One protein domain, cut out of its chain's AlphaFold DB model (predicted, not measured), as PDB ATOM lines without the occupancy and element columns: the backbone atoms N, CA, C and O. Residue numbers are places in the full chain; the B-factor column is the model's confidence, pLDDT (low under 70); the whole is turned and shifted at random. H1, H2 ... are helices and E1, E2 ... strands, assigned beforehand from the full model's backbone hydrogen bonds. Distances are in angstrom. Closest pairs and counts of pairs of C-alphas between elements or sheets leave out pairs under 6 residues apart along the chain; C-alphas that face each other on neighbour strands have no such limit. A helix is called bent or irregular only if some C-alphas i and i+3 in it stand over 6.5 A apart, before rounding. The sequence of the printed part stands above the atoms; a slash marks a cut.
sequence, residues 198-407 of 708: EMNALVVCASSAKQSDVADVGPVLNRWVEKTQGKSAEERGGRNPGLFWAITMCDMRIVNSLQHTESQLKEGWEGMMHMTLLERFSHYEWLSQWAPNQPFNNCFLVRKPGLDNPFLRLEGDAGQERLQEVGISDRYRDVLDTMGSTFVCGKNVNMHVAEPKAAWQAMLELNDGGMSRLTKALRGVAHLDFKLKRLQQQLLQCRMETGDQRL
ATOM      1  N   GLU A 198     -50.044 -21.953   3.588       87.75
ATOM      2  CA  GLU A 198     -50.085 -21.770   2.135       87.75
ATOM      3  C   GLU A 198     -50.338 -23.104   1.411       87.75
ATOM      4  O   GLU A 198     -51.099 -23.132   0.447       87.75
ATOM      5  N   MET A 199     -49.832 -24.217   1.954       88.38
ATOM      6  CA  MET A 199     -49.966 -25.568   1.391       88.38
ATOM      7  C   MET A 199     -51.298 -26.244   1.768       88.38
ATOM      8  O   MET A 199     -51.585 -26.437   2.951       88.38
ATOM      9  N   ASN A 200     -52.076 -26.684   0.773       86.81
ATOM     10  CA  ASN A 200     -53.310 -27.461   0.991       86.81
ATOM     11  C   ASN A 200     -53.025 -28.939   1.286       86.81
ATOM     12  O   ASN A 200     -53.673 -29.556   2.134       86.81
ATOM     13  N   ALA A 201     -52.063 -29.494   0.556       91.12
ATOM     14  CA  ALA A 201     -51.634 -30.877   0.640       91.12
ATOM     15  C   ALA A 201     -50.108 -30.931   0.674       91.12
ATOM     16  O   ALA A 201     -49.438 -30.058   0.122       91.12
ATOM     17  N   LEU A 202     -49.571 -31.964   1.315       93.75
ATOM     18  CA  LEU A 202     -48.142 -32.207   1.409       93.75
ATOM     19  C   LEU A 202     -47.850 -33.641   0.978       93.75
ATOM     20  O   LEU A 202     -48.372 -34.587   1.568       93.75
ATOM     21  N   VAL A 203     -47.005 -33.796  -0.041       94.06
ATOM     22  CA  VAL A 203     -46.545 -35.102  -0.522       94.06
ATOM     23  C   VAL A 203     -45.133 -35.346  -0.011       94.06
ATOM     24  O   VAL A 203     -44.189 -34.671  -0.413       94.06
ATOM     25  N   VAL A 204     -44.980 -36.330   0.869       93.25
ATOM     26  CA  VAL A 204     -43.673 -36.769   1.356       93.25
ATOM     27  C   VAL A 204     -43.208 -37.949   0.516       93.25
ATOM     28  O   VAL A 204     -43.836 -39.006   0.512       93.25
ATOM     29  N   CYS A 205     -42.097 -37.768  -0.196       92.38
ATOM     30  CA  CYS A 205     -41.484 -38.818  -1.002       92.38
ATOM     31  C   CYS A 205     -40.441 -39.585  -0.178       92.38
ATOM     32  O   CYS A 205     -39.401 -39.037   0.185       92.38
ATOM     33  N   ALA A 206     -40.696 -40.866   0.087       92.56
ATOM     34  CA  ALA A 206     -39.790 -41.762   0.800       92.56
ATOM     35  C   ALA A 206     -39.268 -42.847  -0.149       92.56
ATOM     36  O   ALA A 206     -40.048 -43.501  -0.835       92.56
ATOM     37  N   SER A 207     -37.953 -43.059  -0.217       92.69
ATOM     38  CA  SER A 207     -37.386 -44.114  -1.068       92.69
ATOM     39  C   SER A 207     -37.622 -45.497  -0.460       92.69
ATOM     40  O   SER A 207     -37.268 -45.744   0.688       92.69
ATOM     41  N   SER A 208     -38.145 -46.440  -1.244       92.06
ATOM     42  CA  SER A 208     -38.272 -47.854  -0.845       92.06
ATOM     43  C   SER A 208     -36.943 -48.623  -0.809       92.06
ATOM     44  O   SER A 208     -36.912 -49.771  -0.346       92.06
ATOM     45  N   ALA A 209     -35.857 -48.007  -1.294       84.12
ATOM     46  CA  ALA A 209     -34.538 -48.621  -1.444       84.12
ATOM     47  C   ALA A 209     -33.440 -47.958  -0.596       84.12
ATOM     48  O   ALA A 209     -32.411 -48.585  -0.350       84.12
ATOM     49  N   LYS A 210     -33.629 -46.706  -0.163       81.75
ATOM     50  CA  LYS A 210     -32.659 -45.958   0.646       81.75
ATOM     51  C   LYS A 210     -33.338 -45.358   1.867       81.75
ATOM     52  O   LYS A 210     -34.395 -44.741   1.751       81.75
ATOM     53  N   GLN A 211     -32.697 -45.496   3.020       74.75
ATOM     54  CA  GLN A 211     -33.131 -44.815   4.230       74.75
ATOM     55  C   GLN A 211     -32.888 -43.303   4.088       74.75
ATOM     56  O   GLN A 211     -31.916 -42.881   3.468       74.75
ATOM     57  N   SER A 212     -33.790 -42.484   4.636       73.44
ATOM     58  CA  SER A 212     -33.596 -41.031   4.678       73.44
ATOM     59  C   SER A 212     -32.479 -40.670   5.659       73.44
ATOM     60  O   SER A 212     -32.497 -41.122   6.800       73.44
ATOM     61  N   ASP A 213     -31.553 -39.799   5.275       66.81
ATOM     62  CA  ASP A 213     -30.449 -39.380   6.152       66.81
ATOM     63  C   ASP A 213     -30.848 -38.257   7.134       66.81
ATOM     64  O   ASP A 213     -30.042 -37.818   7.956       66.81
ATOM     65  N   VAL A 214     -32.094 -37.765   7.083       69.62
ATOM     66  CA  VAL A 214     -32.490 -36.522   7.768       69.62
ATOM     67  C   VAL A 214     -33.376 -36.793   8.981       69.62
ATOM     68  O   VAL A 214     -34.570 -37.066   8.857       69.62
ATOM     69  N   ALA A 215     -32.785 -36.755  10.179       68.25
ATOM     70  CA  ALA A 215     -33.477 -37.048  11.443       68.25
ATOM     71  C   ALA A 215     -34.514 -35.978  11.836       68.25
ATOM     72  O   ALA A 215     -35.583 -36.304  12.343       68.25
ATOM     73  N   ASP A 216     -34.242 -34.707  11.531       76.12
ATOM     74  CA  ASP A 216     -35.020 -33.571  12.044       76.12
ATOM     75  C   ASP A 216     -36.294 -33.243  11.233       76.12
ATOM     76  O   ASP A 216     -36.875 -32.174  11.414       76.12
ATOM     77  N   VAL A 217     -36.736 -34.121  10.320       83.38
ATOM     78  CA  VAL A 217     -37.993 -33.931   9.554       83.38
ATOM     79  C   VAL A 217     -39.223 -34.139  10.443       83.38
ATOM     80  O   VAL A 217     -40.248 -33.492  10.243       83.38
ATOM     81  N   GLY A 218     -39.120 -35.020  11.444       88.31
ATOM     82  CA  GLY A 218     -40.221 -35.398  12.336       88.31
ATOM     83  C   GLY A 218     -40.978 -34.209  12.944       88.31
ATOM     84  O   GLY A 218     -42.175 -34.070  12.684       88.31
ATOM     85  N   PRO A 219     -40.304 -33.329  13.709       88.81
ATOM     86  CA  PRO A 219     -40.960 -32.207  14.381       88.81
ATOM     87  C   PRO A 219     -41.598 -31.215  13.406       88.81
ATOM     88  O   PRO A 219     -42.668 -30.668  13.670       88.81
ATOM     89  N   VAL A 220     -40.951 -31.008  12.259       88.94
ATOM     90  CA  VAL A 220     -41.409 -30.093  11.214       88.94
ATOM     91  C   VAL A 220     -42.685 -30.611  10.552       88.94
ATOM     92  O   VAL A 220     -43.654 -29.864  10.411       88.94
ATOM     93  N   LEU A 221     -42.729 -31.906  10.234       91.88
ATOM     94  CA  LEU A 221     -43.935 -32.540   9.713       91.88
ATOM     95  C   LEU A 221     -45.062 -32.560  10.754       91.88
ATOM     96  O   LEU A 221     -46.204 -32.257  10.417       91.88
ATOM     97  N   ASN A 222     -44.747 -32.851  12.020       93.75
ATOM     98  CA  ASN A 222     -45.729 -32.828  13.105       93.75
ATOM     99  C   ASN A 222     -46.380 -31.444  13.252       93.75
ATOM    100  O   ASN A 222     -47.604 -31.339  13.285       93.75
ATOM    101  N   ARG A 223     -45.577 -30.372  13.242       93.19
ATOM    102  CA  ARG A 223     -46.082 -28.992  13.272       93.19
ATOM    103  C   ARG A 223     -46.991 -28.692  12.079       93.19
ATOM    104  O   ARG A 223     -48.019 -28.041  12.252       93.19
ATOM    105  N   TRP A 224     -46.641 -29.172  10.885       94.50
ATOM    106  CA  TRP A 224     -47.497 -29.023   9.707       94.50
ATOM    107  C   TRP A 224     -48.837 -29.749   9.867       94.50
ATOM    108  O   TRP A 224     -49.879 -29.157   9.578       94.50
ATOM    109  N   VAL A 225     -48.835 -30.984  10.383       95.06
ATOM    110  CA  VAL A 225     -50.062 -31.750  10.659       95.06
ATOM    111  C   VAL A 225     -50.935 -31.015  11.676       95.06
ATOM    112  O   VAL A 225     -52.104 -30.764  11.399       95.06
ATOM    113  N   GLU A 226     -50.374 -30.596  12.810       93.25
ATOM    114  CA  GLU A 226     -51.108 -29.871  13.853       93.25
ATOM    115  C   GLU A 226     -51.724 -28.566  13.332       93.25
ATOM    116  O   GLU A 226     -52.884 -28.256  13.617       93.25
ATOM    117  N   LYS A 227     -50.955 -27.803  12.544       91.81
ATOM    118  CA  LYS A 227     -51.358 -26.474  12.084       91.81
ATOM    119  C   LYS A 227     -52.354 -26.518  10.928       91.81
ATOM    120  O   LYS A 227     -53.296 -25.730  10.925       91.81
ATOM    121  N   THR A 228     -52.189 -27.435   9.976       91.38
ATOM    122  CA  THR A 228     -53.031 -27.497   8.766       91.38
ATOM    123  C   THR A 228     -54.148 -28.531   8.882       91.38
ATOM    124  O   THR A 228     -55.307 -28.229   8.597       91.38
ATOM    125  N   GLN A 229     -53.846 -29.737   9.369       91.94
ATOM    126  CA  GLN A 229     -54.804 -30.842   9.422       91.94
ATOM    127  C   GLN A 229     -55.605 -30.822  10.725       91.94
ATOM    128  O   GLN A 229     -56.827 -30.913  10.679       91.94
ATOM    129  N   GLY A 230     -54.952 -30.637  11.873       91.75
ATOM    130  CA  GLY A 230     -55.576 -30.628  13.199       91.75
ATOM    131  C   GLY A 230     -54.698 -31.289  14.251       91.75
ATOM    132  O   GLY A 230     -53.935 -32.204  13.935       91.75
ATOM    133  N   LYS A 231     -54.801 -30.821  15.498       91.94
ATOM    134  CA  LYS A 231     -53.965 -31.296  16.612       91.94
ATOM    135  C   LYS A 231     -54.397 -32.670  17.107       91.94
ATOM    136  O   LYS A 231     -53.549 -33.534  17.313       91.94
ATOM    137  N   SER A 232     -55.703 -32.902  17.213       93.06
ATOM    138  CA  SER A 232     -56.263 -34.171  17.681       93.06
ATOM    139  C   SER A 232     -56.841 -35.016  16.545       93.06
ATOM    140  O   SER A 232     -57.078 -34.533  15.431       93.06
ATOM    141  N   ALA A 233     -57.079 -36.295  16.830       94.94
ATOM    142  CA  ALA A 233     -57.712 -37.212  15.889       94.94
ATOM    143  C   ALA A 233     -59.134 -36.759  15.519       94.94
ATOM    144  O   ALA A 233     -59.543 -36.876  14.368       94.94
ATOM    145  N   GLU A 234     -59.870 -36.197  16.476       92.94
ATOM    146  CA  GLU A 234     -61.226 -35.679  16.296       92.94
ATOM    147  C   GLU A 234     -61.248 -34.493  15.333       92.94
ATOM    148  O   GLU A 234     -62.093 -34.456  14.442       92.94
ATOM    149  N   GLU A 235     -60.296 -33.561  15.460       91.00
ATOM    150  CA  GLU A 235     -60.190 -32.425  14.538       91.00
ATOM    151  C   GLU A 235     -59.915 -32.887  13.105       91.00
ATOM    152  O   GLU A 235     -60.493 -32.351  12.159       91.00
ATOM    153  N   ARG A 236     -59.013 -33.861  12.931       92.81
ATOM    154  CA  ARG A 236     -58.646 -34.414  11.617       92.81
ATOM    155  C   ARG A 236     -59.752 -35.293  11.026       92.81
ATOM    156  O   ARG A 236     -59.842 -35.417   9.803       92.81
ATOM    157  N   GLY A 237     -60.585 -35.885  11.878       89.31
ATOM    158  CA  GLY A 237     -61.703 -36.737  11.494       89.31
ATOM    159  C   GLY A 237     -62.688 -36.051  10.541       89.31
ATOM    160  O   GLY A 237     -62.855 -34.832  10.532       89.31
ATOM    161  N   GLY A 238     -63.348 -36.850   9.699       84.50
ATOM    162  CA  GLY A 238     -64.383 -36.367   8.776       84.50
ATOM    163  C   GLY A 238     -63.873 -35.604   7.547       84.50
ATOM    164  O   GLY A 238     -64.686 -35.111   6.765       84.50
ATOM    165  N   ARG A 239     -62.553 -35.509   7.346       89.50
ATOM    166  CA  ARG A 239     -61.927 -34.904   6.162       89.50
ATOM    167  C   ARG A 239     -60.927 -35.862   5.524       89.50
ATOM    168  O   ARG A 239     -60.344 -36.711   6.195       89.50
ATOM    169  N   ASN A 240     -60.714 -35.696   4.223       91.50
ATOM    170  CA  ASN A 240     -59.652 -36.409   3.522       91.50
ATOM    171  C   ASN A 240     -58.279 -35.951   4.053       91.50
ATOM    172  O   ASN A 240     -58.095 -34.747   4.258       91.50
ATOM    173  N   PRO A 241     -57.314 -36.865   4.267       94.00
ATOM    174  CA  PRO A 241     -55.969 -36.492   4.694       94.00
ATOM    175  C   PRO A 241     -55.276 -35.598   3.658       94.00
ATOM    176  O   PRO A 241     -55.148 -35.977   2.498       94.00
ATOM    177  N   GLY A 242     -54.775 -34.435   4.083       93.88
ATOM    178  CA  GLY A 242     -53.905 -33.595   3.255       93.88
ATOM    179  C   GLY A 242     -52.448 -34.073   3.206       93.88
ATOM    180  O   GLY A 242     -51.679 -33.578   2.389       93.88
ATOM    181  N   LEU A 243     -52.051 -35.013   4.074       95.75
ATOM    182  CA  LEU A 243     -50.717 -35.621   4.071       95.75
ATOM    183  C   LEU A 243     -50.707 -36.873   3.193       95.75
ATOM    184  O   LEU A 243     -51.469 -37.802   3.454       95.75
ATOM    185  N   PHE A 244     -49.813 -36.928   2.213       96.44
ATOM    186  CA  PHE A 244     -49.628 -38.058   1.304       96.44
ATOM    187  C   PHE A 244     -48.234 -38.633   1.490       96.44
ATOM    188  O   PHE A 244     -47.251 -37.893   1.508       96.44
ATOM    189  N   TRP A 245     -48.140 -39.956   1.588       97.00
ATOM    190  CA  TRP A 245     -46.858 -40.639   1.717       97.00
ATOM    191  C   TRP A 245     -46.549 -41.436   0.452       97.00
ATOM    192  O   TRP A 245     -47.071 -42.531   0.257       97.00
ATOM    193  N   ALA A 246     -45.721 -40.886  -0.428       96.94
ATOM    194  CA  ALA A 246     -45.322 -41.541  -1.666       96.94
ATOM    195  C   ALA A 246     -44.069 -42.396  -1.428       96.94
ATOM    196  O   ALA A 246     -42.962 -41.884  -1.268       96.94
ATOM    197  N   ILE A 247     -44.235 -43.715  -1.421       97.06
ATOM    198  CA  ILE A 247     -43.144 -44.686  -1.391       97.06
ATOM    199  C   ILE A 247     -42.622 -44.833  -2.823       97.06
ATOM    200  O   ILE A 247     -43.250 -45.463  -3.668       97.06
ATOM    201  N   THR A 248     -41.483 -44.206  -3.095       95.44
ATOM    202  CA  THR A 248     -40.871 -44.073  -4.421       95.44
ATOM    203  C   THR A 248     -39.800 -45.137  -4.678       95.44
ATOM    204  O   THR A 248     -39.403 -45.895  -3.785       95.44
ATOM    205  N   MET A 249     -39.279 -45.175  -5.909       95.00
ATOM    206  CA  MET A 249     -38.238 -46.115  -6.353       95.00
ATOM    207  C   MET A 249     -38.663 -47.589  -6.260       95.00
ATOM    208  O   MET A 249     -37.815 -48.470  -6.090       95.00
ATOM    209  N   CYS A 250     -39.967 -47.869  -6.379       95.44
ATOM    210  CA  CYS A 250     -40.489 -49.234  -6.330       95.44
ATOM    211  C   CYS A 250     -39.911 -50.135  -7.435       95.44
ATOM    212  O   CYS A 250     -39.796 -51.336  -7.207       95.44
ATOM    213  N   ASP A 251     -39.451 -49.584  -8.567       94.12
ATOM    214  CA  ASP A 251     -38.734 -50.344  -9.603       94.12
ATOM    215  C   ASP A 251     -37.515 -51.069  -9.025       94.12
ATOM    216  O   ASP A 251     -37.406 -52.291  -9.101       94.12
ATOM    217  N   MET A 252     -36.631 -50.316  -8.363       93.75
ATOM    218  CA  MET A 252     -35.412 -50.839  -7.744       93.75
ATOM    219  C   MET A 252     -35.752 -51.890  -6.690       93.75
ATOM    220  O   MET A 252     -35.081 -52.913  -6.561       93.75
ATOM    221  N   ARG A 253     -36.827 -51.649  -5.937       94.12
ATOM    222  CA  ARG A 253     -37.286 -52.565  -4.901       94.12
ATOM    223  C   ARG A 253     -37.762 -53.897  -5.476       94.12
ATOM    224  O   ARG A 253     -37.411 -54.941  -4.922       94.12
ATOM    225  N   ILE A 254     -38.527 -53.862  -6.564       94.94
ATOM    226  CA  ILE A 254     -38.983 -55.054  -7.285       94.94
ATOM    227  C   ILE A 254     -37.775 -55.802  -7.841       94.94
ATOM    228  O   ILE A 254     -37.622 -56.985  -7.546       94.94
ATOM    229  N   VAL A 255     -36.887 -55.110  -8.564       94.31
ATOM    230  CA  VAL A 255     -35.694 -55.704  -9.191       94.31
ATOM    231  C   VAL A 255     -34.822 -56.423  -8.166       94.31
ATOM    232  O   VAL A 255     -34.488 -57.591  -8.357       94.31
ATOM    233  N   ASN A 256     -34.533 -55.774  -7.037       92.81
ATOM    234  CA  ASN A 256     -33.723 -56.363  -5.969       92.81
ATOM    235  C   ASN A 256     -34.403 -57.554  -5.279       92.81
ATOM    236  O   ASN A 256     -33.730 -58.332  -4.615       92.81
ATOM    237  N   SER A 257     -35.721 -57.705  -5.432       93.56
ATOM    238  CA  SER A 257     -36.495 -58.765  -4.785       93.56
ATOM    239  C   SER A 257     -36.824 -59.939  -5.714       93.56
ATOM    240  O   SER A 257     -37.404 -60.915  -5.252       93.56
ATOM    241  N   LEU A 258     -36.460 -59.890  -7.005       93.75
ATOM    242  CA  LEU A 258     -36.858 -60.900  -8.007       93.75
ATOM    243  C   LEU A 258     -36.410 -62.332  -7.677       93.75
ATOM    244  O   LEU A 258     -36.999 -63.282  -8.181       93.75
ATOM    245  N   GLN A 259     -35.364 -62.487  -6.862       92.62
ATOM    246  CA  GLN A 259     -34.811 -63.785  -6.458       92.62
ATOM    247  C   GLN A 259     -35.125 -64.150  -4.996       92.62
ATOM    248  O   GLN A 259     -34.627 -65.156  -4.494       92.62
ATOM    249  N   HIS A 260     -35.917 -63.338  -4.292       94.62
ATOM    250  CA  HIS A 260     -36.247 -63.577  -2.891       94.62
ATOM    251  C   HIS A 260     -37.301 -64.675  -2.725       94.62
ATOM    252  O   HIS A 260     -38.253 -64.788  -3.494       94.62
ATOM    253  N   THR A 261     -37.149 -65.456  -1.660       94.88
ATOM    254  CA  THR A 261     -38.165 -66.405  -1.187       94.88
ATOM    255  C   THR A 261     -39.345 -65.674  -0.539       94.88
ATOM    256  O   THR A 261     -39.204 -64.543  -0.074       94.88
ATOM    257  N   GLU A 262     -40.503 -66.329  -0.410       93.69
ATOM    258  CA  GLU A 262     -41.678 -65.732   0.252       93.69
ATOM    259  C   GLU A 262     -41.396 -65.203   1.667       93.69
ATOM    260  O   GLU A 262     -41.934 -64.165   2.051       93.69
ATOM    261  N   SER A 263     -40.557 -65.895   2.447       93.75
ATOM    262  CA  SER A 263     -40.189 -65.448   3.798       93.75
ATOM    263  C   SER A 263     -39.408 -64.135   3.754       93.75
ATOM    264  O   SER A 263     -39.735 -63.193   4.472       93.75
ATOM    265  N   GLN A 264     -38.426 -64.045   2.851       94.81
ATOM    266  CA  GLN A 264     -37.625 -62.835   2.647       94.81
ATOM    267  C   GLN A 264     -38.472 -61.675   2.112       94.81
ATOM    268  O   GLN A 264     -38.233 -60.527   2.473       94.81
ATOM    269  N   LEU A 265     -39.482 -61.956   1.282       94.88
ATOM    270  CA  LEU A 265     -40.430 -60.942   0.815       94.88
ATOM    271  C   LEU A 265     -41.256 -60.378   1.976       94.88
ATOM    272  O   LEU A 265     -41.319 -59.160   2.129       94.88
ATOM    273  N   LYS A 266     -41.829 -61.239   2.830       94.31
ATOM    274  CA  LYS A 266     -42.613 -60.818   4.007       94.31
ATOM    275  C   LYS A 266     -41.797 -59.931   4.949       94.31
ATOM    276  O   LYS A 266     -42.247 -58.840   5.294       94.31
ATOM    277  N   GLU A 267     -40.591 -60.362   5.316       94.25
ATOM    278  CA  GLU A 267     -39.671 -59.561   6.137       94.25
ATOM    279  C   GLU A 267     -39.269 -58.264   5.433       94.25
ATOM    280  O   GLU A 267     -39.238 -57.196   6.044       94.25
ATOM    281  N   GLY A 268     -39.030 -58.338   4.123       93.75
ATOM    282  CA  GLY A 268     -38.734 -57.187   3.292       93.75
ATOM    283  C   GLY A 268     -39.823 -56.122   3.390       93.75
ATOM    284  O   GLY A 268     -39.502 -54.961   3.650       93.75
ATOM    285  N   TRP A 269     -41.092 -56.466   3.167       95.06
ATOM    286  CA  TRP A 269     -42.197 -55.497   3.178       95.06
ATOM    287  C   TRP A 269     -42.362 -54.817   4.535       95.06
ATOM    288  O   TRP A 269     -42.523 -53.597   4.587       95.06
ATOM    289  N   GLU A 270     -42.224 -55.566   5.628       94.69
ATOM    290  CA  GLU A 270     -42.214 -54.998   6.978       94.69
ATOM    291  C   GLU A 270     -41.025 -54.052   7.185       94.69
ATOM    292  O   GLU A 270     -41.205 -52.920   7.633       94.69
ATOM    293  N   GLY A 271     -39.825 -54.459   6.764       93.88
ATOM    294  CA  GLY A 271     -38.634 -53.611   6.787       93.88
ATOM    295  C   GLY A 271     -38.778 -52.349   5.928       93.88
ATOM    296  O   GLY A 271     -38.299 -51.287   6.313       93.88
ATOM    297  N   MET A 272     -39.494 -52.424   4.800       95.00
ATOM    298  CA  MET A 272     -39.805 -51.266   3.955       95.00
ATOM    299  C   MET A 272     -40.668 -50.261   4.705       95.00
ATOM    300  O   MET A 272     -40.329 -49.082   4.740       95.00
ATOM    301  N   MET A 273     -41.771 -50.712   5.305       95.50
ATOM    302  CA  MET A 273     -42.670 -49.838   6.060       95.50
ATOM    303  C   MET A 273     -41.970 -49.263   7.291       95.50
ATOM    304  O   MET A 273     -42.138 -48.085   7.607       95.50
ATOM    305  N   HIS A 274     -41.119 -50.058   7.944       93.62
ATOM    306  CA  HIS A 274     -40.306 -49.586   9.053       93.62
ATOM    307  C   HIS A 274     -39.354 -48.464   8.627       93.62
ATOM    308  O   HIS A 274     -39.396 -47.374   9.190       93.62
ATOM    309  N   MET A 275     -38.553 -48.704   7.587       92.19
ATOM    310  CA  MET A 275     -37.559 -47.760   7.069       92.19
ATOM    311  C   MET A 275     -38.189 -46.486   6.491       92.19
ATOM    312  O   MET A 275     -37.650 -45.392   6.651       92.19
ATOM    313  N   THR A 276     -39.307 -46.622   5.775       92.44
ATOM    314  CA  THR A 276     -39.931 -45.502   5.057       92.44
ATOM    315  C   THR A 276     -40.867 -44.677   5.920       92.44
ATOM    316  O   THR A 276     -41.152 -43.556   5.523       92.44
ATOM    317  N   LEU A 277     -41.353 -45.194   7.055       92.69
ATOM    318  CA  LEU A 277     -42.386 -44.532   7.854       92.69
ATOM    319  C   LEU A 277     -42.198 -44.747   9.364       92.69
ATOM    320  O   LEU A 277     -42.046 -43.784  10.107       92.69
ATOM    321  N   LEU A 278     -42.200 -45.987   9.854       93.19
ATOM    322  CA  LEU A 278     -42.367 -46.217  11.298       93.19
ATOM    323  C   LEU A 278     -41.181 -45.745  12.136       93.19
ATOM    324  O   LEU A 278     -41.392 -45.090  13.145       93.19
ATOM    325  N   GLU A 279     -39.949 -46.021  11.710       89.50
ATOM    326  CA  GLU A 279     -38.737 -45.757  12.498       89.50
ATOM    327  C   GLU A 279     -38.646 -44.308  12.995       89.50
ATOM    328  O   GLU A 279     -38.179 -44.047  14.101       89.50
ATOM    329  N   ARG A 280     -39.096 -43.357  12.171       86.25
ATOM    330  CA  ARG A 280     -38.986 -41.918  12.449       86.25
ATOM    331  C   ARG A 280     -40.266 -41.292  12.958       86.25
ATOM    332  O   ARG A 280     -40.202 -40.181  13.483       86.25
ATOM    333  N   PHE A 281     -41.406 -41.942  12.745       92.00
ATOM    334  CA  PHE A 281     -42.701 -41.315  12.973       92.00
ATOM    335  C   PHE A 281     -43.615 -42.088  13.931       92.00
ATOM    336  O   PHE A 281     -44.660 -41.559  14.299       92.00
ATOM    337  N   SER A 282     -43.237 -43.288  14.392       91.50
ATOM    338  CA  SER A 282     -44.077 -44.125  15.265       91.50
ATOM    339  C   SER A 282     -44.410 -43.501  16.615       91.50
ATOM    340  O   SER A 282     -45.391 -43.896  17.238       91.50
ATOM    341  N   HIS A 283     -43.597 -42.557  17.091       92.19
ATOM    342  CA  HIS A 283     -43.845 -41.838  18.340       92.19
ATOM    343  C   HIS A 283     -44.793 -40.645  18.182       92.19
ATOM    344  O   HIS A 283     -45.215 -40.094  19.197       92.19
ATOM    345  N   TYR A 284     -45.136 -40.234  16.955       94.56
ATOM    346  CA  TYR A 284     -46.140 -39.192  16.745       94.56
ATOM    347  C   TYR A 284     -47.544 -39.789  16.722       94.56
ATOM    348  O   TYR A 284     -47.835 -40.730  15.983       94.56
ATOM    349  N   GLU A 285     -48.442 -39.176  17.488       93.44
ATOM    350  CA  GLU A 285     -49.829 -39.624  17.635       93.44
ATOM    351  C   GLU A 285     -50.588 -39.646  16.304       93.44
ATOM    352  O   GLU A 285     -51.366 -40.561  16.053       93.44
ATOM    353  N   TRP A 286     -50.337 -38.688  15.405       95.44
ATOM    354  CA  TRP A 286     -51.035 -38.639  14.117       95.44
ATOM    355  C   TRP A 286     -50.791 -39.882  13.251       95.44
ATOM    356  O   TRP A 286     -51.621 -40.180  12.394       95.44
ATOM    357  N   LEU A 287     -49.690 -40.619  13.457       96.12
ATOM    358  CA  LEU A 287     -49.409 -41.835  12.697       96.12
ATOM    359  C   LEU A 287     -50.246 -43.016  13.198       96.12
ATOM    360  O   LEU A 287     -50.839 -43.742  12.397       96.12
ATOM    361  N   SER A 288     -50.299 -43.210  14.517       94.31
ATOM    362  CA  SER A 288     -51.062 -44.291  15.148       94.31
ATOM    363  C   SER A 288     -52.565 -44.004  15.185       94.31
ATOM    364  O   SER A 288     -53.363 -44.936  15.108       94.31
ATOM    365  N   GLN A 289     -52.952 -42.729  15.250       95.06
ATOM    366  CA  GLN A 289     -54.332 -42.270  15.347       95.06
ATOM    367  C   GLN A 289     -54.540 -40.984  14.526       95.06
ATOM    368  O   GLN A 289     -54.633 -39.863  15.038       95.06
ATOM    369  N   TRP A 290     -54.634 -41.147  13.204       96.62
ATOM    370  CA  TRP A 290     -54.937 -40.036  12.303       96.62
ATOM    371  C   TRP A 290     -56.352 -39.506  12.534       96.62
ATOM    372  O   TRP A 290     -56.538 -38.300  12.666       96.62
ATOM    373  N   ALA A 291     -57.324 -40.413  12.629       95.50
ATOM    374  CA  ALA A 291     -58.714 -40.145  12.985       95.50
ATOM    375  C   ALA A 291     -59.157 -41.128  14.093       95.50
ATOM    376  O   ALA A 291     -58.415 -42.071  14.393       95.50
ATOM    377  N   PRO A 292     -60.319 -40.934  14.751       93.94
ATOM    378  CA  PRO A 292     -60.737 -41.803  15.851       93.94
ATOM    379  C   PRO A 292     -60.769 -43.274  15.419       93.94
ATOM    380  O   PRO A 292     -61.487 -43.637  14.490       93.94
ATOM    381  N   ASN A 293     -59.976 -44.113  16.094       90.88
ATOM    382  CA  ASN A 293     -59.783 -45.537  15.782       90.88
ATOM    383  C   ASN A 293     -59.232 -45.842  14.374       90.88
ATOM    384  O   ASN A 293     -59.387 -46.964  13.890       90.88
ATOM    385  N   GLN A 294     -58.583 -44.879  13.715       94.56
ATOM    386  CA  GLN A 294     -58.006 -45.056  12.386       94.56
ATOM    387  C   GLN A 294     -56.549 -44.564  12.348       94.56
ATOM    388  O   GLN A 294     -56.310 -43.361  12.507       94.56
ATOM    389  N   PRO A 295     -55.568 -45.453  12.099       96.25
ATOM    390  CA  PRO A 295     -54.184 -45.050  11.880       96.25
ATOM    391  C   PRO A 295     -54.040 -44.303  10.553       96.25
ATOM    392  O   PRO A 295     -54.884 -44.408   9.659       96.25
ATOM    393  N   PHE A 296     -52.951 -43.557  10.402       97.31
ATOM    394  CA  PHE A 296     -52.633 -42.916   9.132       97.31
ATOM    395  C   PHE A 296     -52.409 -43.974   8.052       97.31
ATOM    396  O   PHE A 296     -51.494 -44.784   8.174       97.31
ATOM    397  N   ASN A 297     -53.214 -43.956   6.990       96.62
ATOM    398  CA  ASN A 297     -53.156 -44.963   5.929       96.62
ATOM    399  C   ASN A 297     -53.065 -44.397   4.503       96.62
ATOM    400  O   ASN A 297     -53.352 -45.095   3.527       96.62
ATOM    401  N   ASN A 298     -52.657 -43.133   4.372       97.12
ATOM    402  CA  ASN A 298     -52.581 -42.436   3.091       97.12
ATOM    403  C   ASN A 298     -51.211 -42.627   2.402       97.12
ATOM    404  O   ASN A 298     -50.569 -41.658   1.980       97.12
ATOM    405  N   CYS A 299     -50.740 -43.880   2.329       97.81
ATOM    406  CA  CYS A 299     -49.514 -44.263   1.625       97.81
ATOM    407  C   CYS A 299     -49.793 -44.766   0.199       97.81
ATOM    408  O   CYS A 299     -50.718 -45.544  -0.038       97.81
ATOM    409  N   PHE A 300     -48.932 -44.376  -0.739       98.06
ATOM    410  CA  PHE A 300     -49.001 -44.707  -2.162       98.06
ATOM    411  C   PHE A 300     -47.681 -45.324  -2.614       98.06
ATOM    412  O   PHE A 300     -46.617 -44.909  -2.164       98.06
ATOM    413  N   LEU A 301     -47.744 -46.300  -3.514       98.00
ATOM    414  CA  LEU A 301     -46.566 -46.892  -4.140       98.00
ATOM    415  C   LEU A 301     -46.346 -46.226  -5.499       98.00
ATOM    416  O   LEU A 301     -47.288 -46.141  -6.286       98.00
ATOM    417  N   VAL A 302     -45.125 -45.763  -5.760       97.06
ATOM    418  CA  VAL A 302     -44.780 -45.023  -6.977       97.06
ATOM    419  C   VAL A 302     -43.490 -45.568  -7.580       97.06
ATOM    420  O   VAL A 302     -42.454 -45.702  -6.917       97.06
ATOM    421  N   ARG A 303     -43.546 -45.846  -8.877       94.38
ATOM    422  CA  ARG A 303     -42.402 -46.253  -9.694       94.38
ATOM    423  C   ARG A 303     -42.217 -45.274 -10.856       94.38
ATOM    424  O   ARG A 303     -43.118 -44.490 -11.136       94.38
ATOM    425  N   LYS A 304     -41.056 -45.275 -11.510       92.56
ATOM    426  CA  LYS A 304     -40.767 -44.403 -12.655       92.56
ATOM    427  C   LYS A 304     -41.034 -45.172 -13.955       92.56
ATOM    428  O   LYS A 304     -40.262 -46.078 -14.269       92.56
ATOM    429  N   PRO A 305     -42.076 -44.811 -14.728       90.75
ATOM    430  CA  PRO A 305     -42.364 -45.497 -15.977       90.75
ATOM    431  C   PRO A 305     -41.257 -45.316 -17.023       90.75
ATOM    432  O   PRO A 305     -40.587 -44.280 -17.065       90.75
ATOM    433  N   GLY A 306     -41.082 -46.327 -17.871       87.69
ATOM    434  CA  GLY A 306     -40.138 -46.337 -18.990       87.69
ATOM    435  C   GLY A 306     -38.677 -46.582 -18.605       87.69
ATOM    436  O   GLY A 306     -37.792 -46.398 -19.440       87.69
ATOM    437  N   LEU A 307     -38.406 -46.976 -17.355       88.00
ATOM    438  CA  LEU A 307     -37.089 -47.462 -16.938       88.00
ATOM    439  C   LEU A 307     -36.839 -48.881 -17.459       88.00
ATOM    440  O   LEU A 307     -37.705 -49.748 -17.337       88.00
ATOM    441  N   ASP A 308     -35.623 -49.120 -17.957       87.06
ATOM    442  CA  ASP A 308     -35.171 -50.446 -18.383       87.06
ATOM    443  C   ASP A 308     -35.041 -51.393 -17.186       87.06
ATOM    444  O   ASP A 308     -34.054 -51.387 -16.450       87.06
ATOM    445  N   ASN A 309     -36.097 -52.174 -16.962       89.44
ATOM    446  CA  ASN A 309     -36.207 -53.120 -15.866       89.44
ATOM    447  C   ASN A 309     -36.504 -54.528 -16.401       89.44
ATOM    448  O   ASN A 309     -37.398 -54.696 -17.232       89.44
ATOM    449  N   PRO A 310     -35.883 -55.582 -15.840       91.94
ATOM    450  CA  PRO A 310     -36.020 -56.958 -16.332       91.94
ATOM    451  C   PRO A 310     -37.445 -57.530 -16.253       91.94
ATOM    452  O   PRO A 310     -37.753 -58.512 -16.933       91.94
ATOM    453  N   PHE A 311     -38.311 -56.958 -15.410       93.44
ATOM    454  CA  PHE A 311     -39.696 -57.399 -15.244       93.44
ATOM    455  C   PHE A 311     -40.671 -56.757 -16.247       93.44
ATOM    456  O   PHE A 311     -41.826 -57.179 -16.308       93.44
ATOM    457  N   LEU A 312     -40.219 -55.796 -17.059       93.50
ATOM    458  CA  LEU A 312     -41.013 -55.122 -18.084       93.50
ATOM    459  C   LEU A 312     -40.566 -55.535 -19.491       93.50
ATOM    460  O   LEU A 312     -39.425 -55.924 -19.721       93.50
ATOM    461  N   ARG A 313     -41.495 -55.447 -20.440       92.31
ATOM    462  CA  ARG A 313     -41.233 -55.447 -21.878       92.31
ATOM    463  C   ARG A 313     -41.409 -54.024 -22.379       92.31
ATOM    464  O   ARG A 313     -42.451 -53.411 -22.128       92.31
ATOM    465  N   LEU A 314     -40.384 -53.523 -23.056       91.25
ATOM    466  CA  LEU A 314     -40.277 -52.139 -23.495       91.25
ATOM    467  C   LEU A 314     -40.152 -52.069 -25.018       91.25
ATOM    468  O   LEU A 314     -39.500 -52.922 -25.620       91.25
ATOM    469  N   GLU A 315     -40.745 -51.042 -25.618       87.75
ATOM    470  CA  GLU A 315     -40.614 -50.688 -27.034       87.75
ATOM    471  C   GLU A 315     -40.207 -49.210 -27.165       87.75
ATOM    472  O   GLU A 315     -40.588 -48.376 -26.345       87.75
ATOM    473  N   GLY A 316     -39.402 -48.873 -28.176       79.00
ATOM    474  CA  GLY A 316     -38.964 -47.496 -28.429       79.00
ATOM    475  C   GLY A 316     -37.652 -47.413 -29.211       79.00
ATOM    476  O   GLY A 316     -36.857 -48.353 -29.210       79.00
ATOM    477  N   ASP A 317     -37.439 -46.283 -29.889       69.00
ATOM    478  CA  ASP A 317     -36.216 -46.011 -30.652       69.00
ATOM    479  C   ASP A 317     -35.058 -45.605 -29.727       69.00
ATOM    480  O   ASP A 317     -35.254 -44.902 -28.728       69.00
ATOM    481  N   ALA A 318     -33.833 -45.999 -30.091       54.81
ATOM    482  CA  ALA A 318     -32.598 -45.634 -29.394       54.81
ATOM    483  C   ALA A 318     -32.310 -44.125 -29.549       54.81
ATOM    484  O   ALA A 318     -31.505 -43.702 -30.375       54.81
ATOM    485  N   GLY A 319     -33.023 -43.306 -28.779       56.56
ATOM    486  CA  GLY A 319     -32.967 -41.844 -28.828       56.56
ATOM    487  C   GLY A 319     -34.086 -41.137 -28.056       56.56
ATOM    488  O   GLY A 319     -33.970 -39.942 -27.803       56.56
ATOM    489  N   GLN A 320     -35.148 -41.845 -27.653       61.31
ATOM    490  CA  GLN A 320     -36.189 -41.295 -26.778       61.31
ATOM    491  C   GLN A 320     -35.772 -41.363 -25.299       61.31
ATOM    492  O   GLN A 320     -35.233 -42.369 -24.844       61.31
ATOM    493  N   GLU A 321     -36.056 -40.307 -24.524       61.22
ATOM    494  CA  GLU A 321     -35.749 -40.252 -23.080       61.22
ATOM    495  C   GLU A 321     -36.571 -41.241 -22.230       61.22
ATOM    496  O   GLU A 321     -36.211 -41.521 -21.084       61.22
ATOM    497  N   ARG A 322     -37.684 -41.763 -22.765       68.62
ATOM    498  CA  ARG A 322     -38.552 -42.746 -22.103       68.62
ATOM    499  C   ARG A 322     -38.928 -43.854 -23.079       68.62
ATOM    500  O   ARG A 322     -39.424 -43.563 -24.161       68.62
ATOM    501  N   LEU A 323     -38.726 -45.103 -22.666       84.81
ATOM    502  CA  LEU A 323     -39.204 -46.274 -23.399       84.81
ATOM    503  C   LEU A 323     -40.684 -46.522 -23.077       84.81
ATOM    504  O   LEU A 323     -41.116 -46.312 -21.943       84.81
ATOM    505  N   GLN A 324     -41.455 -46.983 -24.059       89.56
ATOM    506  CA  GLN A 324     -42.865 -47.315 -23.880       89.56
ATOM    507  C   GLN A 324     -43.010 -48.705 -23.261       89.56
ATOM    508  O   GLN A 324     -42.444 -49.683 -23.745       89.56
ATOM    509  N   GLU A 325     -43.806 -48.816 -22.203       92.69
ATOM    510  CA  GLU A 325     -44.074 -50.091 -21.544       92.69
ATOM    511  C   GLU A 325     -45.227 -50.813 -22.238       92.69
ATOM    512  O   GLU A 325     -46.360 -50.329 -22.240       92.69
ATOM    513  N   VAL A 326     -44.946 -51.985 -22.810       93.38
ATOM    514  CA  VAL A 326     -45.924 -52.763 -23.593       93.38
ATOM    515  C   VAL A 326     -46.425 -54.006 -22.867       93.38
ATOM    516  O   VAL A 326     -47.432 -54.600 -23.249       93.38
ATOM    517  N   GLY A 327     -45.759 -54.408 -21.785       93.44
ATOM    518  CA  GLY A 327     -46.211 -55.529 -20.976       93.44
ATOM    519  C   GLY A 327     -45.290 -55.864 -19.818       93.44
ATOM    520  O   GLY A 327     -44.160 -55.396 -19.730       93.44
ATOM    521  N   ILE A 328     -45.767 -56.752 -18.952       93.50
ATOM    522  CA  ILE A 328     -44.925 -57.447 -17.977       93.50
ATOM    523  C   ILE A 328     -44.226 -58.615 -18.693       93.50
ATOM    524  O   ILE A 328     -44.782 -59.230 -19.613       93.50
ATOM    525  N   SER A 329     -42.984 -58.893 -18.305       93.56
ATOM    526  CA  SER A 329     -42.206 -60.033 -18.790       93.56
ATOM    527  C   SER A 329     -42.788 -61.345 -18.257       93.56
ATOM    528  O   SER A 329     -42.905 -61.523 -17.043       93.56
ATOM    529  N   ASP A 330     -43.111 -62.286 -19.151       92.75
ATOM    530  CA  ASP A 330     -43.730 -63.569 -18.776       92.75
ATOM    531  C   ASP A 330     -42.867 -64.363 -17.783       92.75
ATOM    532  O   ASP A 330     -43.392 -65.046 -16.909       92.75
ATOM    533  N   ARG A 331     -41.538 -64.194 -17.846       93.00
ATOM    534  CA  ARG A 331     -40.573 -64.815 -16.925       93.00
ATOM    535  C   ARG A 331     -40.820 -64.461 -15.454       93.00
ATOM    536  O   ARG A 331     -40.493 -65.261 -14.584       93.00
ATOM    537  N   TYR A 332     -41.327 -63.263 -15.174       94.19
ATOM    538  CA  TYR A 332     -41.447 -62.730 -13.813       94.19
ATOM    539  C   TYR A 332     -42.898 -62.586 -13.343       94.19
ATOM    540  O   TYR A 332     -43.126 -62.058 -12.259       94.19
ATOM    541  N   ARG A 333     -43.880 -63.065 -14.116       93.75
ATOM    542  CA  ARG A 333     -45.304 -62.906 -13.794       93.75
ATOM    543  C   ARG A 333     -45.687 -63.578 -12.473       93.75
ATOM    544  O   ARG A 333     -46.141 -62.895 -11.563       93.75
ATOM    545  N   ASP A 334     -45.377 -64.866 -12.329       93.81
ATOM    546  CA  ASP A 334     -45.667 -65.634 -11.107       93.81
ATOM    547  C   ASP A 334     -44.921 -65.072  -9.884       93.81
ATOM    548  O   ASP A 334     -45.428 -65.065  -8.758       93.81
ATOM    549  N   VAL A 335     -43.710 -64.549 -10.108       94.50
ATOM    550  CA  VAL A 335     -42.902 -63.896  -9.072       94.50
ATOM    551  C   VAL A 335     -43.583 -62.609  -8.597       94.50
ATOM    552  O   VAL A 335     -43.712 -62.399  -7.393       94.50
ATOM    553  N   LEU A 336     -44.067 -61.766  -9.514       95.69
ATOM    554  CA  LEU A 336     -44.791 -60.535  -9.180       95.69
ATOM    555  C   LEU A 336     -46.138 -60.808  -8.499       95.69
ATOM    556  O   LEU A 336     -46.511 -60.068  -7.588       95.69
ATOM    557  N   ASP A 337     -46.838 -61.878  -8.880       95.25
ATOM    558  CA  ASP A 337     -48.073 -62.309  -8.215       95.25
ATOM    559  C   ASP A 337     -47.800 -62.774  -6.774       95.25
ATOM    560  O   ASP A 337     -48.533 -62.423  -5.840       95.25
ATOM    561  N   THR A 338     -46.689 -63.486  -6.564       96.31
ATOM    562  CA  THR A 338     -46.202 -63.876  -5.232       96.31
ATOM    563  C   THR A 338     -45.809 -62.647  -4.401       96.31
ATOM    564  O   THR A 338     -46.195 -62.526  -3.234       96.31
ATOM    565  N   MET A 339     -45.098 -61.679  -4.992       97.12
ATOM    566  CA  MET A 339     -44.766 -60.405  -4.339       97.12
ATOM    567  C   MET A 339     -46.020 -59.630  -3.933       97.12
ATOM    568  O   MET A 339     -46.121 -59.204  -2.785       97.12
ATOM    569  N   GLY A 340     -47.005 -59.506  -4.825       96.88
ATOM    570  CA  GLY A 340     -48.271 -58.842  -4.524       96.88
ATOM    571  C   GLY A 340     -49.035 -59.539  -3.401       96.88
ATOM    572  O   GLY A 340     -49.510 -58.889  -2.471       96.88
ATOM    573  N   SER A 341     -49.098 -60.871  -3.431       96.69
ATOM    574  CA  SER A 341     -49.778 -61.661  -2.398       96.69
ATOM    575  C   SER A 341     -49.105 -61.518  -1.029       96.69
ATOM    576  O   SER A 341     -49.783 -61.331  -0.019       96.69
ATOM    577  N   THR A 342     -47.769 -61.539  -0.982       97.19
ATOM    578  CA  THR A 342     -47.012 -61.343   0.266       97.19
ATOM    579  C   THR A 342     -47.087 -59.904   0.775       97.19
ATOM    580  O   THR A 342     -47.196 -59.708   1.984       97.19
ATOM    581  N   PHE A 343     -47.103 -58.908  -0.116       97.38
ATOM    582  CA  PHE A 343     -47.279 -57.495   0.227       97.38
ATOM    583  C   PHE A 343     -48.628 -57.249   0.909       97.38
ATOM    584  O   PHE A 343     -48.680 -56.675   1.994       97.38
ATOM    585  N   VAL A 344     -49.717 -57.768   0.331       96.56
ATOM    586  CA  VAL A 344     -51.076 -57.648   0.891       96.56
ATOM    587  C   VAL A 344     -51.215 -58.358   2.243       96.56
ATOM    588  O   VAL A 344     -52.076 -57.985   3.032       96.56
ATOM    589  N   CYS A 345     -50.369 -59.342   2.554       95.31
ATOM    590  CA  CYS A 345     -50.364 -60.007   3.861       95.31
ATOM    591  C   CYS A 345     -49.561 -59.255   4.940       95.31
ATOM    592  O   CYS A 345     -49.602 -59.659   6.102       95.31
ATOM    593  N   GLY A 346     -48.822 -58.195   4.590       95.31
ATOM    594  CA  GLY A 346     -48.007 -57.432   5.538       95.31
ATOM    595  C   GLY A 346     -48.859 -56.709   6.584       95.31
ATOM    596  O   GLY A 346     -49.837 -56.036   6.249       95.31
ATOM    597  N   LYS A 347     -48.487 -56.804   7.860       95.69
ATOM    598  CA  LYS A 347     -49.181 -56.144   8.972       95.69
ATOM    599  C   LYS A 347     -49.113 -54.625   8.830       95.69
ATOM    600  O   LYS A 347     -50.151 -53.967   8.838       95.69
ATOM    601  N   ASN A 348     -47.910 -54.069   8.681       96.38
ATOM    602  CA  ASN A 348     -47.738 -52.617   8.573       96.38
ATOM    603  C   ASN A 348     -48.235 -52.083   7.224       96.38
ATOM    604  O   ASN A 348     -48.691 -50.943   7.138       96.38
ATOM    605  N   VAL A 349     -48.224 -52.925   6.189       97.00
ATOM    606  CA  VAL A 349     -48.835 -52.612   4.893       97.00
ATOM    607  C   VAL A 349     -50.346 -52.428   5.043       97.00
ATOM    608  O   VAL A 349     -50.863 -51.390   4.650       97.00
ATOM    609  N   ASN A 350     -51.056 -53.375   5.666       96.25
ATOM    610  CA  ASN A 350     -52.503 -53.246   5.889       96.25
ATOM    611  C   ASN A 350     -52.871 -52.066   6.796       96.25
ATOM    612  O   ASN A 350     -53.967 -51.524   6.679       96.25
ATOM    613  N   MET A 351     -51.973 -51.677   7.702       96.44
ATOM    614  CA  MET A 351     -52.199 -50.549   8.599       96.44
ATOM    615  C   MET A 351     -52.069 -49.199   7.887       96.44
ATOM    616  O   MET A 351     -52.880 -48.310   8.132       96.44
ATOM    617  N   HIS A 352     -51.067 -49.051   7.014       97.44
ATOM    618  CA  HIS A 352     -50.671 -47.745   6.482       97.44
ATOM    619  C   HIS A 352     -50.903 -47.561   4.973       97.44
ATOM    620  O   HIS A 352     -50.827 -46.441   4.481       97.44
ATOM    621  N   VAL A 353     -51.215 -48.616   4.222       97.75
ATOM    622  CA  VAL A 353     -51.543 -48.531   2.791       97.75
ATOM    623  C   VAL A 353     -53.032 -48.799   2.607       97.75
ATOM    624  O   VAL A 353     -53.501 -49.918   2.806       97.75
ATOM    625  N   ALA A 354     -53.791 -47.782   2.197       96.00
ATOM    626  CA  ALA A 354     -55.199 -47.951   1.864       96.00
ATOM    627  C   ALA A 354     -55.372 -48.880   0.646       96.00
ATOM    628  O   ALA A 354     -54.834 -48.619  -0.433       96.00
ATOM    629  N   GLU A 355     -56.160 -49.947   0.824       97.12
ATOM    630  CA  GLU A 355     -56.420 -51.009  -0.163       97.12
ATOM    631  C   GLU A 355     -55.125 -51.581  -0.793       97.12
ATOM    632  O   GLU A 355     -54.876 -51.396  -1.992       97.12
ATOM    633  N   PRO A 356     -54.293 -52.319  -0.030       97.69
ATOM    634  CA  PRO A 356     -52.958 -52.737  -0.471       97.69
ATOM    635  C   PRO A 356     -52.916 -53.441  -1.831       97.69
ATOM    636  O   PRO A 356     -52.013 -53.203  -2.630       97.69
ATOM    637  N   LYS A 357     -53.921 -54.276  -2.131       97.62
ATOM    638  CA  LYS A 357     -54.016 -54.993  -3.410       97.62
ATOM    639  C   LYS A 357     -54.171 -54.032  -4.588       97.62
ATOM    640  O   LYS A 357     -53.481 -54.176  -5.593       97.62
ATOM    641  N   ALA A 358     -55.057 -53.050  -4.456       97.88
ATOM    642  CA  ALA A 358     -55.303 -52.064  -5.498       97.88
ATOM    643  C   ALA A 358     -54.124 -51.082  -5.628       97.88
ATOM    644  O   ALA A 358     -53.813 -50.648  -6.733       97.88
ATOM    645  N   ALA A 359     -53.431 -50.769  -4.526       97.69
ATOM    646  CA  ALA A 359     -52.199 -49.982  -4.556       97.69
ATOM    647  C   ALA A 359     -51.063 -50.705  -5.303       97.69
ATOM    648  O   ALA A 359     -50.392 -50.092  -6.130       97.69
ATOM    649  N   TRP A 360     -50.887 -52.009  -5.064       97.75
ATOM    650  CA  TRP A 360     -49.911 -52.836  -5.781       97.75
ATOM    651  C   TRP A 360     -50.209 -52.903  -7.283       97.75
ATOM    652  O   TRP A 360     -49.320 -52.702  -8.105       97.75
ATOM    653  N   GLN A 361     -51.472 -53.135  -7.649       97.25
ATOM    654  CA  GLN A 361     -51.894 -53.191  -9.051       97.25
ATOM    655  C   GLN A 361     -51.692 -51.856  -9.772       97.25
ATOM    656  O   GLN A 361     -51.136 -51.854 -10.865       97.25
ATOM    657  N   ALA A 362     -52.077 -50.739  -9.146       97.44
ATOM    658  CA  ALA A 362     -51.864 -49.407  -9.710       97.44
ATOM    659  C   ALA A 362     -50.370 -49.110  -9.913       97.44
ATOM    660  O   ALA A 362     -49.974 -48.583 -10.943       97.44
ATOM    661  N   MET A 363     -49.514 -49.503  -8.966       97.00
ATOM    662  CA  MET A 363     -48.068 -49.331  -9.113       97.00
ATOM    663  C   MET A 363     -47.488 -50.155 -10.272       97.00
ATOM    664  O   MET A 363     -46.550 -49.696 -10.913       97.00
ATOM    665  N   LEU A 364     -48.053 -51.320 -10.609       96.38
ATOM    666  CA  LEU A 364     -47.641 -52.116 -11.776       96.38
ATOM    667  C   LEU A 364     -48.286 -51.677 -13.103       96.38
ATOM    668  O   LEU A 364     -47.913 -52.207 -14.150       96.38
ATOM    669  N   GLU A 365     -49.227 -50.731 -13.090       96.56
ATOM    670  CA  GLU A 365     -49.911 -50.261 -14.296       96.56
ATOM    671  C   GLU A 365     -48.914 -49.641 -15.287       96.56
ATOM    672  O   GLU A 365     -48.053 -48.840 -14.905       96.56
ATOM    673  N   LEU A 366     -48.991 -50.069 -16.551       94.44
ATOM    674  CA  LEU A 366     -48.027 -49.718 -17.594       94.44
ATOM    675  C   LEU A 366     -48.129 -48.234 -17.946       94.44
ATOM    676  O   LEU A 366     -49.225 -47.714 -18.122       94.44
ATOM    677  N   ASN A 367     -46.986 -47.572 -18.097       92.50
ATOM    678  CA  ASN A 367     -46.853 -46.143 -18.393       92.50
ATOM    679  C   ASN A 367     -47.449 -45.196 -17.323       92.50
ATOM    680  O   ASN A 367     -47.373 -43.984 -17.497       92.50
ATOM    681  N   ASP A 368     -47.974 -45.721 -16.206       93.50
ATOM    682  CA  ASP A 368     -48.530 -44.941 -15.088       93.50
ATOM    683  C   ASP A 368     -47.662 -45.037 -13.827       93.50
ATOM    684  O   ASP A 368     -47.222 -44.029 -13.274       93.50
ATOM    685  N   GLY A 369     -47.381 -46.263 -13.376       94.19
ATOM    686  CA  GLY A 369     -46.524 -46.503 -12.221       94.19
ATOM    687  C   GLY A 369     -47.099 -46.080 -10.861       94.19
ATOM    688  O   GLY A 369     -46.327 -45.877  -9.921       94.19
ATOM    689  N   GLY A 370     -48.423 -45.951 -10.735       95.12
ATOM    690  CA  GLY A 370     -49.138 -45.590  -9.503       95.12
ATOM    691  C   GLY A 370     -49.540 -44.115  -9.415       95.12
ATOM    692  O   GLY A 370     -50.205 -43.707  -8.452       95.12
ATOM    693  N   MET A 371     -49.179 -43.310 -10.416       92.56
ATOM    694  CA  MET A 371     -49.450 -41.875 -10.453       92.56
ATOM    695  C   MET A 371     -50.937 -41.556 -10.582       92.56
ATOM    696  O   MET A 371     -51.406 -40.636  -9.910       92.56
ATOM    697  N   SER A 372     -51.715 -42.319 -11.349       93.06
ATOM    698  CA  SER A 372     -53.165 -42.100 -11.459       93.06
ATOM    699  C   SER A 372     -53.875 -42.264 -10.116       93.06
ATOM    700  O   SER A 372     -54.762 -41.475  -9.773       93.06
ATOM    701  N   ARG A 373     -53.454 -43.243  -9.303       95.06
ATOM    702  CA  ARG A 373     -53.998 -43.468  -7.953       95.06
ATOM    703  C   ARG A 373     -53.671 -42.301  -7.017       95.06
ATOM    704  O   ARG A 373     -54.571 -41.819  -6.329       95.06
ATOM    705  N   LEU A 374     -52.419 -41.836  -7.013       94.19
ATOM    706  CA  LEU A 374     -51.978 -40.690  -6.207       94.19
ATOM    707  C   LEU A 374     -52.706 -39.400  -6.620       94.19
ATOM    708  O   LEU A 374     -53.290 -38.714  -5.783       94.19
ATOM    709  N   THR A 375     -52.747 -39.113  -7.919       91.00
ATOM    710  CA  THR A 375     -53.394 -37.927  -8.496       91.00
ATOM    711  C   THR A 375     -54.898 -37.903  -8.217       91.00
ATOM    712  O   THR A 375     -55.456 -36.860  -7.872       91.00
ATOM    713  N   LYS A 376     -55.576 -39.058  -8.288       91.81
ATOM    714  CA  LYS A 376     -56.997 -39.180  -7.923       91.81
ATOM    715  C   LYS A 376     -57.248 -38.818  -6.459       91.81
ATOM    716  O   LYS A 376     -58.241 -38.156  -6.171       91.81
ATOM    717  N   ALA A 377     -56.375 -39.244  -5.548       92.62
ATOM    718  CA  ALA A 377     -56.499 -38.914  -4.133       92.62
ATOM    719  C   ALA A 377     -56.205 -37.425  -3.866       92.62
ATOM    720  O   ALA A 377     -56.943 -36.784  -3.119       92.62
ATOM    721  N   LEU A 378     -55.204 -36.847  -4.545       90.81
ATOM    722  CA  LEU A 378     -54.882 -35.415  -4.466       90.81
ATOM    723  C   LEU A 378     -56.059 -34.523  -4.882       90.81
ATOM    724  O   LEU A 378     -56.345 -33.543  -4.197       90.81
ATOM    725  N   ARG A 379     -56.815 -34.892  -5.927       88.88
ATOM    726  CA  ARG A 379     -58.035 -34.159  -6.335       88.88
ATOM    727  C   ARG A 379     -59.062 -34.003  -5.206       88.88
ATOM    728  O   ARG A 379     -59.838 -33.058  -5.231       88.88
ATOM    729  N   GLY A 380     -59.068 -34.898  -4.214       87.88
ATOM    730  CA  GLY A 380     -59.985 -34.843  -3.072       87.88
ATOM    731  C   GLY A 380     -59.636 -33.803  -2.000       87.88
ATOM    732  O   GLY A 380     -60.408 -33.654  -1.053       87.88
ATOM    733  N   VAL A 381     -58.483 -33.136  -2.113       88.81
ATOM    734  CA  VAL A 381     -58.016 -32.087  -1.181       88.81
ATOM    735  C   VAL A 381     -57.476 -30.846  -1.895       88.81
ATOM    736  O   VAL A 381     -57.393 -29.769  -1.303       88.81
ATOM    737  N   ALA A 382     -57.108 -30.973  -3.170       83.44
ATOM    738  CA  ALA A 382     -56.475 -29.921  -3.949       83.44
ATOM    739  C   ALA A 382     -57.511 -28.994  -4.611       83.44
ATOM    740  O   ALA A 382     -57.525 -28.802  -5.820       83.44
ATOM    741  N   HIS A 383     -58.412 -28.441  -3.798       85.19
ATOM    742  CA  HIS A 383     -59.398 -27.447  -4.217       85.19
ATOM    743  C   HIS A 383     -59.597 -26.385  -3.126       85.19
ATOM    744  O   HIS A 383     -59.427 -26.655  -1.932       85.19
ATOM    745  N   LEU A 384     -59.965 -25.164  -3.526       85.94
ATOM    746  CA  LEU A 384     -60.063 -24.003  -2.630       85.94
ATOM    747  C   LEU A 384     -61.026 -24.241  -1.453       85.94
ATOM    748  O   LEU A 384     -60.692 -23.925  -0.310       85.94
ATOM    749  N   ASP A 385     -62.172 -24.879  -1.706       87.62
ATOM    750  CA  ASP A 385     -63.179 -25.158  -0.672       87.62
ATOM    751  C   ASP A 385     -62.642 -26.003   0.488       87.62
ATOM    752  O   ASP A 385     -63.085 -25.839   1.625       87.62
ATOM    753  N   PHE A 386     -61.688 -26.907   0.230       87.50
ATOM    754  CA  PHE A 386     -61.074 -27.724   1.278       87.50
ATOM    755  C   PHE A 386     -60.345 -26.832   2.290       87.50
ATOM    756  O   PHE A 386     -60.533 -26.967   3.503       87.50
ATOM    757  N   LYS A 387     -59.570 -25.868   1.780       87.88
ATOM    758  CA  LYS A 387     -58.823 -24.898   2.586       87.88
ATOM    759  C   LYS A 387     -59.754 -23.938   3.314       87.88
ATOM    760  O   LYS A 387     -59.607 -23.758   4.521       87.88
ATOM    761  N   LEU A 388     -60.738 -23.365   2.617       90.38
ATOM    762  CA  LEU A 388     -61.679 -22.412   3.213       90.38
ATOM    763  C   LEU A 388     -62.478 -23.036   4.363       90.38
ATOM    764  O   LEU A 388     -62.594 -22.418   5.420       90.38
ATOM    765  N   LYS A 389     -62.940 -24.287   4.220       89.00
ATOM    766  CA  LYS A 389     -63.622 -25.014   5.306       89.00
ATOM    767  C   LYS A 389     -62.741 -25.172   6.545       89.00
ATOM    768  O   LYS A 389     -63.218 -24.980   7.662       89.00
ATOM    769  N   ARG A 390     -61.451 -25.490   6.375       88.50
ATOM    770  CA  ARG A 390     -60.512 -25.591   7.504       88.50
ATOM    771  C   ARG A 390     -60.265 -24.229   8.155       88.50
ATOM    772  O   ARG A 390     -60.343 -24.124   9.377       88.50
ATOM    773  N   LEU A 391     -60.020 -23.188   7.364       90.50
ATOM    774  CA  LEU A 391     -59.820 -21.839   7.893       90.50
ATOM    775  C   LEU A 391     -61.056 -21.343   8.656       90.50
ATOM    776  O   LEU A 391     -60.915 -20.747   9.720       90.50
ATOM    777  N   GLN A 392     -62.264 -21.657   8.179       90.69
ATOM    778  CA  GLN A 392     -63.509 -21.341   8.879       90.69
ATOM    779  C   GLN A 392     -63.597 -22.044  10.242       90.69
ATOM    780  O   GLN A 392     -63.924 -21.400  11.237       90.69
ATOM    781  N   GLN A 393     -63.261 -23.336  10.322       87.94
ATOM    782  CA  GLN A 393     -63.223 -24.066  11.597       87.94
ATOM    783  C   GLN A 393     -62.229 -23.442  12.586       87.94
ATOM    784  O   GLN A 393     -62.567 -23.228  13.748       87.94
ATOM    785  N   GLN A 394     -61.021 -23.110  12.122       90.31
ATOM    786  CA  GLN A 394     -60.002 -22.462  12.954       90.31
ATOM    787  C   GLN A 394     -60.435 -21.069  13.411       90.31
ATOM    788  O   GLN A 394     -60.199 -20.695  14.557       90.31
ATOM    789  N   LEU A 395     -61.099 -20.310  12.538       90.25
ATOM    790  CA  LEU A 395     -61.651 -19.006  12.876       90.25
ATOM    791  C   LEU A 395     -62.725 -19.122  13.965       90.25
ATOM    792  O   LEU A 395     -62.696 -18.351  14.920       90.25
ATOM    793  N   LEU A 396     -63.642 -20.089  13.855       87.81
ATOM    794  CA  LEU A 396     -64.664 -20.348  14.874       87.81
ATOM    795  C   LEU A 396     -64.036 -20.732  16.218       87.81
ATOM    796  O   LEU A 396     -64.402 -20.169  17.247       87.81
ATOM    797  N   GLN A 397     -63.042 -21.620  16.207       85.88
ATOM    798  CA  GLN A 397     -62.303 -21.987  17.413       85.88
ATOM    799  C   GLN A 397     -61.602 -20.775  18.039       85.88
ATOM    800  O   GLN A 397     -61.744 -20.528  19.234       85.88
ATOM    801  N   CYS A 398     -60.919 -19.961  17.231       87.69
ATOM    802  CA  CYS A 398     -60.260 -18.743  17.695       87.69
ATOM    803  C   CYS A 398     -61.258 -17.742  18.299       87.69
ATOM    804  O   CYS A 398     -60.965 -17.116  19.322       87.69
ATOM    805  N   ARG A 399     -62.458 -17.617  17.713       85.88
ATOM    806  CA  ARG A 399     -63.550 -16.785  18.241       85.88
ATOM    807  C   ARG A 399     -64.051 -17.286  19.589       85.88
ATOM    808  O   ARG A 399     -64.248 -16.464  20.476       85.88
ATOM    809  N   MET A 400     -64.222 -18.594  19.763       81.00
ATOM    810  CA  MET A 400     -64.627 -19.178  21.046       81.00
ATOM    811  C   MET A 400     -63.539 -18.995  22.110       81.00
ATOM    812  O   MET A 400     -63.809 -18.475  23.189       81.00
ATOM    813  N   GLU A 401     -62.288 -19.338  21.802       82.31
ATOM    814  CA  GLU A 401     -61.157 -19.172  22.725       82.31
ATOM    815  C   GLU A 401     -60.969 -17.700  23.131       82.31
ATOM    816  O   GLU A 401     -60.823 -17.372  24.310       82.31
ATOM    817  N   THR A 402     -61.024 -16.775  22.173       82.50
ATOM    818  CA  THR A 402     -60.836 -15.345  22.454       82.50
ATOM    819  C   THR A 402     -62.065 -14.739  23.128       82.50
ATOM    820  O   THR A 402     -61.938 -14.066  24.148       82.50
ATOM    821  N   GLY A 403     -63.257 -14.975  22.580       80.50
ATOM    822  CA  GLY A 403     -64.507 -14.376  23.034       80.50
ATOM    823  C   GLY A 403     -65.001 -14.944  24.360       80.50
ATOM    824  O   GLY A 403     -65.292 -14.168  25.263       80.50
ATOM    825  N   ASP A 404     -65.072 -16.269  24.505       71.19
ATOM    826  CA  ASP A 404     -65.635 -16.906  25.703       71.19
ATOM    827  C   ASP A 404     -64.604 -17.083  26.814       71.19
ATOM    828  O   ASP A 404     -64.869 -16.731  27.961       71.19
ATOM    829  N   GLN A 405     -63.419 -17.600  26.487       71.44
ATOM    830  CA  GLN A 405     -62.440 -17.971  27.514       71.44
ATOM    831  C   GLN A 405     -61.568 -16.782  27.938       71.44
ATOM    832  O   GLN A 405     -61.343 -16.572  29.129       71.44
ATOM    833  N   ARG A 406     -61.071 -15.979  26.984       75.50
ATOM    834  CA  ARG A 406     -60.147 -14.869  27.295       75.50
ATOM    835  C   ARG A 406     -60.841 -13.556  27.624       75.50
ATOM    836  O   ARG A 406     -60.393 -12.884  28.550       75.50
ATOM    837  N   LEU A 407     -61.868 -13.168  26.867       78.69
ATOM    838  CA  LEU A 407     -62.615 -11.921  27.072       78.69
ATOM    839  C   LEU A 407     -63.848 -12.129  27.952       78.69
ATOM    840  O   LEU A 407     -64.125 -11.287  28.797       78.69
TER     841      LEU A 407
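AT A GLANCE: This is residues 198 to 407 of the 708 residues of an uncharacterized protein of Citrobacter portucalensis (UniProt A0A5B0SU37). A small sheet of three short parallel strands, E1, E2 and E3, makes the core, with helices H1, H4, H8 and H9 gathered round it. The long axis has the hairpin E4 and E5 towards one end, and at the other the longest helix, H10, whose residues 395 to 407 stick out. The printed part has 210 residues with ten named helices and five named strands, in the order E1 H1 H2 E2 H3 H4 H5 E3 E4 E5 H6 H7 H8 H9 H10; the class is mostly helix. The larger sheet has the order E1 E2 E3, and the small one, E4 and E5, is antiparallel. The whole is elongated, 72 by 38 by 29 A, and only just compact, close to loose, with a radius of gyration of the C-alphas of 19.8 A.

HOW THE PARTS SIT: E1, residues 202 to 207, and E2, residues 243 to 248, are parallel neighbours at 24 degrees, with N 204 and O 244 within hydrogen-bond range at 2.8 A. Between them come H1, residues 217 to 229, which only grazes the sheet with residues 221 to 229, and H2, residues 233 to 236, not on it. E1, H1, H2 and E2 form a strand-helix-strand unit, two parallel neighbour strands with helices between, and its crossover is right-handed. H3, residues 250 to 257, is only just not on the sheet, with 4 pairs of C-alphas within 10 A. H4, residues 262 to 281, only grazes the sheet with residues 272 to 277; it has a kink of 47 degrees near residue 275. H5, residues 285 to 288, is close to H4 but not clearly touching, C-alphas 287 and 281 being closest at 6.7 A. E3, residues 299 to 301, is the parallel neighbour of E2, with N 247 and O 300 at 2.8 A; E2, H3, H4, H5 and E3 form a second such unit. E4, residues 312 to 315, and E5, residues 324 to 328, form an antiparallel hairpin, with N 313 and O 327 at 2.8 A. H6, residues 330 to 344, touches H4 at a steep tilt of 52 degrees, the closest C-alphas being those of Thr 342 and Lys 266, 5.8 A apart. H7, residues 347 to 352, touches H4, closest at Asn 348 and Glu 270, 6.2 A between C-alphas. H8, residues 356 to 364, touches H6 at a shallow tilt of 31 degrees, opposite ways, with C-alphas 356 and 344 closest at 5.4 A. H9, residues 371 to 378, is on the sheet at a height of 9.3 A and runs along the strands, at 2 degrees to E2 on the local plane. H10, residues 384 to 407, is apart from H9. Every O i to N i+4 pair is within hydrogen-bond range in H1, H3, H7, H8 and H9, against 14 of 16 in H4, 9 of 11 in H6 and 18 of 20 in H10; H2 and H5 are too short for such a pair.

IN THESE COORDINATES: E1 begins at C-alpha 202, (-48.142, -32.207, 1.409), and is 16.2 A long; E2 is 15.5 A. H1 is 17.1 A, H4 27.6 A and H6 21.8 A. H4 and H6 are irregular: C-alphas 276 and 279 are 7.5 A apart, and 331 and 334 are 7.8 A. H10 is 32.2 A and ends at C-alpha 407, (-62.615, -11.921, 27.072).

THE WHOLE: The C-alphas of Ala 318 and Leu 407 are the two farthest apart, 72.3 A. The printed part has no cut, and no link is long. Mean pLDDT of the printed part is 90.8; residues 213 to 215 and 317 to 322 are under 70.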